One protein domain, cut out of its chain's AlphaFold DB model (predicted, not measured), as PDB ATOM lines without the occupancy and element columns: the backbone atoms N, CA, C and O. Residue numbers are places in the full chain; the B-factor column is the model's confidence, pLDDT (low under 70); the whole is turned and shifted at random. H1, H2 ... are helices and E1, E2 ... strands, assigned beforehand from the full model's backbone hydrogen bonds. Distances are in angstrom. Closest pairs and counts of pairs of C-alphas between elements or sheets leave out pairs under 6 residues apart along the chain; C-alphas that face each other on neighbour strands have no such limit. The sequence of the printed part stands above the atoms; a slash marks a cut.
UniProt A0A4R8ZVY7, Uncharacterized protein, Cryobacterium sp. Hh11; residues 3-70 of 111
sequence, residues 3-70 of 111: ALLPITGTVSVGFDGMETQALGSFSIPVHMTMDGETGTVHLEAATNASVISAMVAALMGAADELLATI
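Overview. This is residues 3 to 70 of the 111 residues of an uncharacterized protein of Cryobacterium sp. Hh11 (UniProt A0A4R8ZVY7). A long, narrow antiparallel hairpin of E1 and E2 forms a ribbon, and the one helix, H1, packs lengthwise over one face of its half nearer the link from E1 to E2. At the other end the short strand E3 pairs with the last part of E2, and the tip of their hairpin, residues 35 to 40, sticks out free. The printed part has 68 residues with three named strands and one named helix, in the order E1, E2, E3, H1; the class is mixed, helices and strands. The sheet runs E1, E2, E3, all antiparallel. The whole is an extended rod, with a radius of gyration of the C-alphas of 16.9 A and spans of 58 by 18 by 17 A.

Arrangement. The sheet is a meander, each strand the antiparallel neighbour of the one before: E1, residues 3 to 13, E2, residues 22 to 34, and E3, residues 41 to 44. It is only just strongly twisted, its C-alphas lying up to 4.2 A off the best plane. E1 and E2 form a hairpin at 160 degrees between their directions; N 7 and O 28, at 2.8 A, and N 26 and O 9, at 3.0 A, are within hydrogen-bond range. E2 and E3 form a second hairpin at 133 degrees, with N 33 and O 42 at 2.8 A and N 44 and O 31 at 2.9 A. E1 and E3 are the edge strands and are apart. H1, residues 48 to 69, is on the sheet at a height of 6.0 A. It lies over E1 and E2 and runs along the strands, at 21 degrees to E2 on the local plane. The closest C-alphas of E2 and H1 are those of Gly 24 and Ala 58, 4.7 A apart; those of E1 and H1 are Val 11 and Leu 59, 6.4 A apart. In H1 every O i to N i+4 pair is within hydrogen-bond range.

Along the chain. E2 is the longest strand, 38.6 A from C-alpha 22 to C-alpha 34 at (83.395, 96.836, 108.844). E1 measures 32.5 A and begins at C-alpha 3, (85.446, 94.456, 100.251). E3 measures 10.0 A. H1 measures 31.7 A and ends at C-alpha 69, (75.741, 95.026, 62.758).

Size, cuts and confidence. The two C-alphas farthest apart are those of Glu 37 and Ile 70, 58.4 A. The printed part has no cut. The link from E3 to H1 is tight, those from E1 to E2 and from E2 to E3 are short, and no link is long. The mean pLDDT of the printed part is 79.0; it is under 70 at residues 3 to 5, 13, 15, 17 to 22 and 70.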
ATOM      1  N   ALA A   3      85.886  95.211 101.421       60.56
ATOM      2  CA  ALA A   3      85.446  94.456 100.251       60.56
ATOM      3  C   ALA A   3      84.896  95.418  99.192       60.56
ATOM      4  O   ALA A   3      84.238  96.403  99.529       60.56
ATOM      5  N   LEU A   4      85.167  95.126  97.920       65.19
ATOM      6  CA  LEU A   4      84.566  95.835  96.795       65.19
ATOM      7  C   LEU A   4      83.308  95.076  96.378       65.19
ATOM      8  O   LEU A   4      83.399  93.981  95.824       65.19
ATOM      9  N   LEU A   5      82.138  95.636  96.675       67.62
ATOM     10  CA  LEU A   5      80.857  95.084  96.233       67.62
ATOM     11  C   LEU A   5      80.449  95.795  94.938       67.62
ATOM     12  O   LEU A   5      80.361  97.017  94.936       67.62
ATOM     13  N   PRO A   6      80.221  95.095  93.820       74.75
ATOM     14  CA  PRO A   6      79.784  95.756  92.600       74.75
ATOM     15  C   PRO A   6      78.285  96.086  92.641       74.75
ATOM     16  O   PRO A   6      77.459  95.203  92.865       74.75
ATOM     17  N   ILE A   7      77.921  97.333  92.343       78.88
ATOM     18  CA  ILE A   7      76.574  97.688  91.877       78.88
ATOM     19  C   ILE A   7      76.525  97.385  90.383       78.88
ATOM     20  O   ILE A   7      77.347  97.905  89.629       78.88
ATOM     21  N   THR A   8      75.584  96.549  89.954       82.06
ATOM     22  CA  THR A   8      75.387  96.204  88.543       82.06
ATOM     23  C   THR A   8      74.107  96.817  87.998       82.06
ATOM     24  O   THR A   8      73.127  97.011  88.718       82.06
ATOM     25  N   GLY A   9      74.114  97.118  86.704       82.69
ATOM     26  CA  GLY A   9      72.934  97.578  85.990       82.69
ATOM     27  C   GLY A   9      73.023  97.262  84.506       82.69
ATOM     28  O   GLY A   9      74.090  96.935  83.980       82.69
ATOM     29  N   THR A  10      71.880  97.354  83.837       82.38
ATOM     30  CA  THR A  10      71.765  97.192  82.390       82.38
ATOM     31  C   THR A  10      71.194  98.457  81.771       82.38
ATOM     32  O   THR A  10      70.425  99.194  82.389       82.38
ATOM     33  N   VAL A  11      71.604  98.720  80.537       79.12
ATOM     34  CA  VAL A  11      71.106  99.803  79.694       79.12
ATOM     35  C   VAL A  11      70.669  99.194  78.379       79.12
ATOM     36  O   VAL A  11      71.329  98.303  77.853       79.12
ATOM     37  N   SER A  12      69.532  99.637  77.864       75.50
ATOM     38  CA  SER A  12      68.908  99.019  76.705       75.50
ATOM     39  C   SER A  12      68.530 100.063  75.671       75.50
ATOM     40  O   SER A  12      67.967 101.097  76.031       75.50
ATOM     41  N   VAL A  13      68.801  99.781  74.397       69.44
ATOM     42  CA  VAL A  13      68.445 100.665  73.280       69.44
ATOM     43  C   VAL A  13      67.275 100.055  72.513       69.44
ATOM     44  O   VAL A  13      67.339  98.910  72.062       69.44
ATOM     45  N   GLY A  14      66.193 100.825  72.399       70.00
ATOM     46  CA  GLY A  14      65.034 100.505  71.571       70.00
ATOM     47  C   GLY A  14      64.911 101.515  70.437       70.00
ATOM     48  O   GLY A  14      65.139 102.707  70.640       70.00
ATOM     49  N   PHE A  15      64.552 101.030  69.253       69.69
ATOM     50  CA  PHE A  15      64.194 101.871  68.117       69.69
ATOM     51  C   PHE A  15      62.676 101.924  68.008       69.69
ATOM     52  O   PHE A  15      62.001 100.940  68.307       69.69
ATOM     53  N   ASP A  16      62.139 103.072  67.604       73.88
ATOM     54  CA  ASP A  16      60.694 103.261  67.509       73.88
ATOM     55  C   ASP A  16      60.078 102.201  66.575       73.88
ATOM     56  O   ASP A  16      60.468 102.077  65.412       73.88
ATOM     57  N   GLY A  17      59.175 101.377  67.116       63.50
ATOM     58  CA  GLY A  17      58.555 100.252  66.408       63.50
ATOM     59  C   GLY A  17      59.338  98.928  66.360       63.50
ATOM     60  O   GLY A  17      58.849  97.993  65.726       63.50
ATOM     61  N   MET A  18      60.498  98.794  67.021       58.78
ATOM     62  CA  MET A  18      61.242  97.525  67.125       58.78
ATOM     63  C   MET A  18      61.384  97.038  68.574       58.78
ATOM     64  O   MET A  18      61.434  97.836  69.510       58.78
ATOM     65  N   GLU A  19      61.483  95.716  68.762       67.69
ATOM     66  CA  GLU A  19      61.884  95.148  70.054       67.69
ATOM     67  C   GLU A  19      63.292  95.622  70.435       67.69
ATOM     68  O   GLU A  19      64.173  95.787  69.588       67.69
ATOM     69  N   THR A  20      63.489  95.846  71.734       67.88
ATOM     70  CA  THR A  20      64.762  96.237  72.339       67.88
ATOM     71  C   THR A  20      65.884  95.313  71.873       67.88
ATOM     72  O   THR A  20      65.868  94.120  72.170       67.88
ATOM     73  N   GLN A  21      66.854  95.857  71.137       66.75
ATOM     74  CA  GLN A  21      67.741  95.032  70.310       66.75
ATOM     75  C   GLN A  21      69.134  94.832  70.922       66.75
ATOM     76  O   GLN A  21      69.760  93.805  70.677       66.75
ATOM     77  N   ALA A  22      69.606  95.774  71.750       67.00
ATOM     78  CA  ALA A  22      70.936  95.714  72.359       67.00
ATOM     79  C   ALA A  22      70.921  96.092  73.845       67.00
ATOM     80  O   ALA A  22      70.234  97.033  74.262       67.00
ATOM     81  N   LEU A  23      71.707  95.352  74.631       76.81
ATOM     82  CA  LEU A  23      71.857  95.506  76.075       76.81
ATOM     83  C   LEU A  23      73.325  95.771  76.421       76.81
ATOM     84  O   LEU A  23      74.160  94.880  76.305       76.81
ATOM     85  N   GLY A  24      73.625  96.972  76.910       81.44
ATOM     86  CA  GLY A  24      74.879  97.258  77.601       81.44
ATOM     87  C   GLY A  24      74.763  96.887  79.081       81.44
ATOM     88  O   GLY A  24      73.700  97.033  79.688       81.44
ATOM     89  N   SER A  25      75.853  96.433  79.695       84.56
ATOM     90  CA  SER A  25      75.914  96.200  81.144       84.56
ATOM     91  C   SER A  25      77.040  97.010  81.769       84.56
ATOM     92  O   SER A  25      78.071  97.243  81.141       84.56
ATOM     93  N   PHE A  26      76.836  97.466  83.003       83.19
ATOM     94  CA  PHE A  26      77.853  98.193  83.754       83.19
ATOM     95  C   PHE A  26      77.968  97.667  85.182       83.19
ATOM     96  O   PHE A  26      77.021  97.119  85.751       83.19
ATOM     97  N   SER A  27      79.154  97.847  85.759       83.56
ATOM     98  CA  SER A  27      79.465  97.470  87.131       83.56
ATOM     99  C   SER A  27      80.302  98.559  87.790       83.56
ATOM    100  O   SER A  27      81.265  99.043  87.197       83.56
ATOM    101  N   ILE A  28      79.928  98.955  89.006       82.00
ATOM    102  CA  ILE A  28      80.618  99.994  89.773       82.00
ATOM    103  C   ILE A  28      81.020  99.404  91.120       82.00
ATOM    104  O   ILE A  28      80.136  99.013  91.885       82.00
ATOM    105  N   PRO A  29      82.317  99.340  91.445       76.81
ATOM    106  CA  PRO A  29      82.748  98.874  92.752       76.81
ATOM    107  C   PRO A  29      82.390  99.912  93.825       76.81
ATOM    108  O   PRO A  29      82.728 101.088  93.689       76.81
ATOM    109  N   VAL A  30      81.738  99.478  94.904       77.88
ATOM    110  CA  VAL A  30      81.550 100.274  96.124       77.88
ATOM    111  C   VAL A  30      82.430  99.758  97.248       77.88
ATOM    112  O   VAL A  30      82.665  98.554  97.371       77.88
ATOM    113  N   HIS A  31      82.928 100.681  98.066       78.31
ATOM    114  CA  HIS A  31      83.802 100.352  99.178       78.31
ATOM    115  C   HIS A  31      82.962 100.019 100.414       78.31
ATOM    116  O   HIS A  31      82.156 100.827 100.873       78.31
ATOM    117  N   MET A  32      83.136  98.811 100.942       78.69
ATOM    118  CA  MET A  32      82.514  98.374 102.187       78.69
ATOM    119  C   MET A  32      83.585  98.239 103.262       78.69
ATOM    120  O   MET A  32      84.566  97.521 103.062       78.69
ATOM    121  N   THR A  33      83.379  98.869 104.414       83.44
ATOM    122  CA  THR A  33      84.202  98.700 105.615       83.44
ATOM    123  C   THR A  33      83.364  98.132 106.754       83.44
ATOM    124  O   THR A  33      82.153  98.324 106.828       83.44
ATOM    125  N   MET A  34      84.011  97.378 107.637       83.06
ATOM    126  CA  MET A  34      83.395  96.836 108.844       83.06
ATOM    127  C   MET A  34      84.186  97.332 110.044       83.06
ATOM    128  O   MET A  34      85.402  97.119 110.100       83.06
ATOM    129  N   ASP A  35      83.493  97.979 110.971       85.50
ATOM    130  CA  ASP A  35      84.032  98.353 112.268       85.50
ATOM    131  C   ASP A  35      84.115  97.098 113.148       85.50
ATOM    132  O   ASP A  35      83.116  96.423 113.404       85.50
ATOM    133  N   GLY A  36      85.332  96.766 113.577       82.69
ATOM    134  CA  GLY A  36      85.607  95.576 114.376       82.69
ATOM    135  C   GLY A  36      85.160  95.675 115.836       82.69
ATOM    136  O   GLY A  36      84.988  94.634 116.465       82.69
ATOM    137  N   GLU A  37      84.958  96.881 116.376       84.94
ATOM    138  CA  GLU A  37      84.521  97.084 117.766       84.94
ATOM    139  C   GLU A  37      83.000  97.106 117.886       84.94
ATOM    140  O   GLU A  37      82.434  96.522 118.811       84.94
ATOM    141  N   THR A  38      82.324  97.759 116.940       85.69
ATOM    142  CA  THR A  38      80.860  97.897 116.969       85.69
ATOM    143  C   THR A  38      80.137  96.852 116.117       85.69
ATOM    144  O   THR A  38      78.920  96.702 116.228       85.69
ATOM    145  N   GLY A  39      80.860  96.133 115.250       82.81
ATOM    146  CA  GLY A  39      80.283  95.205 114.273       82.81
ATOM    147  C   GLY A  39      79.481  95.905 113.171       82.81
ATOM    148  O   GLY A  39      78.795  95.239 112.394       82.81
ATOM    149  N   THR A  40      79.531  97.239 113.105       81.12
ATOM    150  CA  THR A  40      78.776  98.011 112.121       81.12
ATOM    151  C   THR A  40      79.430  97.933 110.748       81.12
ATOM    152  O   THR A  40      80.652  97.890 110.600       81.12
ATOM    153  N   VAL A  41      78.590  97.897 109.717       81.38
ATOM    154  CA  VAL A  41      79.020  97.926 108.321       81.38
ATOM    155  C   VAL A  41      78.812  99.336 107.783       81.38
ATOM    156  O   VAL A  41      77.742  99.925 107.949       81.38
ATOM    157  N   HIS A  42      79.822  99.870 107.111       80.62
ATOM    158  CA  HIS A  42      79.738 101.096 106.330       80.62
ATOM    159  C   HIS A  42      79.893 100.771 104.851       80.62
ATOM    160  O   HIS A  42      80.812 100.059 104.453       80.62
ATOM    161  N   LEU A  43      78.967 101.284 104.041       78.50
ATOM    162  CA  LEU A  43      79.027 101.208 102.587       78.50
ATOM    163  C   LEU A  43      79.147 102.625 102.037       78.50
ATOM    164  O   LEU A  43      78.254 103.450 102.233       78.50
ATOM    165  N   GLU A  44      80.232 102.896 101.322       80.38
ATOM    166  CA  GLU A  44      80.365 104.109 100.526       80.38
ATOM    167  C   GLU A  44      79.634 103.898  99.205       80.38
ATOM    168  O   GLU A  44      80.111 103.194  98.315       80.38
ATOM    169  N   ALA A  45      78.437 104.472  99.092       70.50
ATOM    170  CA  ALA A  45      77.642 104.377  97.877       70.50
ATOM    171  C   ALA A  45      78.386 104.969  96.669       70.50
ATOM    172  O   ALA A  45      79.119 105.955  96.781       70.50
ATOM    173  N   ALA A  46      78.138 104.398  95.488       79.75
ATOM    174  CA  ALA A  46      78.594 104.979  94.236       79.75
ATOM    175  C   ALA A  46      78.006 106.390  94.076       79.75
ATOM    176  O   ALA A  46      76.810 106.611  94.269       79.75
ATOM    177  N   THR A  47      78.844 107.356  93.705       85.38
ATOM    178  CA  THR A  47      78.375 108.714  93.410       85.38
ATOM    179  C   THR A  47      77.536 108.724  92.134       85.38
ATOM    180  O   THR A  47      77.807 107.955  91.205       85.38
ATOM    181  N   ASN A  48      76.589 109.659  92.019       84.69
ATOM    182  CA  ASN A  48      75.818 109.845  90.782       84.69
ATOM    183  C   ASN A  48      76.729 110.001  89.553       84.69
ATOM    184  O   ASN A  48      76.436 109.448  88.501       84.69
ATOM    185  N   ALA A  49      77.868 110.689  89.697       86.06
ATOM    186  CA  ALA A  49      78.843 110.845  88.621       86.06
ATOM    187  C   ALA A  49      79.445 109.500  88.175       86.06
ATOM    188  O   ALA A  49      79.514 109.230  86.978       86.06
ATOM    189  N   SER A  50      79.825 108.632  89.121       84.31
ATOM    190  CA  SER A  50      80.331 107.290  88.795       84.31
ATOM    191  C   SER A  50      79.271 106.404  88.139       84.31
ATOM    192  O   SER A  50      79.586 105.676  87.200       84.31
ATOM    193  N   VAL A  51      78.007 106.524  88.564       83.94
ATOM    194  CA  VAL A  51      76.883 105.797  87.961       83.94
ATOM    195  C   VAL A  51      76.634 106.250  86.531       83.94
ATOM    196  O   VAL A  51      76.613 105.423  85.624       83.94
ATOM    197  N   ILE A  52      76.536 107.561  86.311       86.12
ATOM    198  CA  ILE A  52      76.332 108.136  84.979       86.12
ATOM    199  C   ILE A  52      77.486 107.753  84.048       86.12
ATOM    200  O   ILE A  52      77.238 107.328  82.926       86.12
ATOM    201  N   SER A  53      78.737 107.840  84.508       87.81
ATOM    202  CA  SER A  53      79.895 107.480  83.682       87.81
ATOM    203  C   SER A  53      79.882 106.007  83.268       87.81
ATOM    204  O   SER A  53      80.166 105.700  82.111       87.81
ATOM    205  N   ALA A  54      79.551 105.099  84.190       85.75
ATOM    206  CA  ALA A  54      79.490 103.669  83.903       85.75
ATOM    207  C   ALA A  54      78.332 103.332  82.947       85.75
ATOM    208  O   ALA A  54      78.505 102.547  82.015       85.75
ATOM    209  N   MET A  55      77.177 103.984  83.126       86.00
ATOM    210  CA  MET A  55      76.042 103.874  82.209       86.00
ATOM    211  C   MET A  55      76.393 104.373  80.806       86.00
ATOM    212  O   MET A  55      76.151 103.659  79.841       86.00
ATOM    213  N   VAL A  56      76.986 105.566  80.677       88.62
ATOM    214  CA  VAL A  56      77.371 106.138  79.376       88.62
ATOM    215  C   VAL A  56      78.342 105.217  78.641       88.62
ATOM    216  O   VAL A  56      78.137 104.957  77.461       88.62
ATOM    217  N   ALA A  57      79.342 104.665  79.334       87.44
ATOM    218  CA  ALA A  57      80.272 103.710  78.733       87.44
ATOM    219  C   ALA A  57      79.557 102.450  78.211       87.44
ATOM    220  O   ALA A  57      79.827 102.009  77.095       87.44
ATOM    221  N   ALA A  58      78.607 101.905  78.977       87.06
ATOM    222  CA  ALA A  58      77.812 100.759  78.545       87.06
ATOM    223  C   ALA A  58      76.880 101.088  77.365       87.06
ATOM    224  O   ALA A  58      76.716 100.254  76.477       87.06
ATOM    225  N   LEU A  59      76.300 102.297  77.319       86.69
ATOM    226  CA  LEU A  59      75.516 102.758  76.168       86.69
ATOM    227  C   LEU A  59      76.385 102.901  74.917       86.69
ATOM    228  O   LEU A  59      75.962 102.480  73.847       86.69
ATOM    229  N   MET A  60      77.578 103.489  75.042       86.88
ATOM    230  CA  MET A  60      78.507 103.642  73.919       86.88
ATOM    231  C   MET A  60      78.927 102.279  73.367       86.88
ATOM    232  O   MET A  60      78.844 102.076  72.164       86.88
ATOM    233  N   GLY A  61      79.267 101.321  74.236       85.88
ATOM    234  CA  GLY A  61      79.585  99.956  73.809       85.88
ATOM    235  C   GLY A  61      78.421  99.273  73.081       85.88
ATOM    236  O   GLY A  61      78.614  98.709  72.011       85.88
ATOM    237  N   ALA A  62      77.196  99.391  73.606       84.38
ATOM    238  CA  ALA A  62      76.008  98.854  72.938       84.38
ATOM    239  C   ALA A  62      75.722  99.546  71.590       84.38
ATOM    240  O   ALA A  62      75.271  98.902  70.644       84.38
ATOM    241  N   ALA A  63      75.987 100.852  71.483       82.19
ATOM    242  CA  ALA A  63      75.860 101.596  70.233       82.19
ATOM    243  C   ALA A  63      76.916 101.171  69.201       82.19
ATOM    244  O   ALA A  63      76.580 101.020  68.028       82.19
ATOM    245  N   ASP A  64      78.157 100.931  69.626       84.06
ATOM    246  CA  ASP A  64      79.231 100.429  68.764       84.06
ATOM    247  C   ASP A  64      78.921  99.015  68.250       84.06
ATOM    248  O   ASP A  64      79.104  98.735  67.066       84.06
ATOM    249  N   GLU A  65      78.385  98.136  69.105       81.75
ATOM    250  CA  GLU A  65      77.910  96.809  68.692       81.75
ATOM    251  C   GLU A  65      76.780  96.911  67.662       81.75
ATOM    252  O   GLU A  65      76.827  96.235  66.634       81.75
ATOM    253  N   LEU A  66      75.800  97.795  67.882       78.56
ATOM    254  CA  LEU A  66      74.736  98.049  66.908       78.56
ATOM    255  C   LEU A  66      75.300  98.563  65.579       78.56
ATOM    256  O   LEU A  66      74.941  98.039  64.526       78.56
ATOM    257  N   LEU A  67      76.211  99.536  65.611       78.38
ATOM    258  CA  LEU A  67      76.876 100.057  64.415       78.38
ATOM    259  C   LEU A  67      77.641  98.959  63.667       78.38
ATOM    260  O   LEU A  67      77.598  98.930  62.441       78.38
ATOM    261  N   ALA A  68      78.280  98.029  64.379       80.06
ATOM    262  CA  ALA A  68      78.974  96.897  63.772       80.06
ATOM    263  C   ALA A  68      78.028  95.903  63.072       80.06
ATOM    264  O   ALA A  68      78.459  95.195  62.160       80.06
ATOM    265  N   THR A  69      76.749  95.842  63.463       75.62
ATOM    266  CA  THR A  69      75.741  95.026  62.758       75.62
ATOM    267  C   THR A  69      75.206  95.680  61.491       75.62
ATOM    268  O   THR A  69      74.661  94.979  60.636       75.62
ATOM    269  N   ILE A  70      75.353  97.000  61.345       68.94
ATOM    270  CA  ILE A  70      74.965  97.694  60.123       68.94
ATOM    271  C   ILE A  70      76.022  97.345  59.074       68.94
ATOM    272  O   ILE A  70      77.182  97.735  59.235       68.94
TER     273      ILE A  70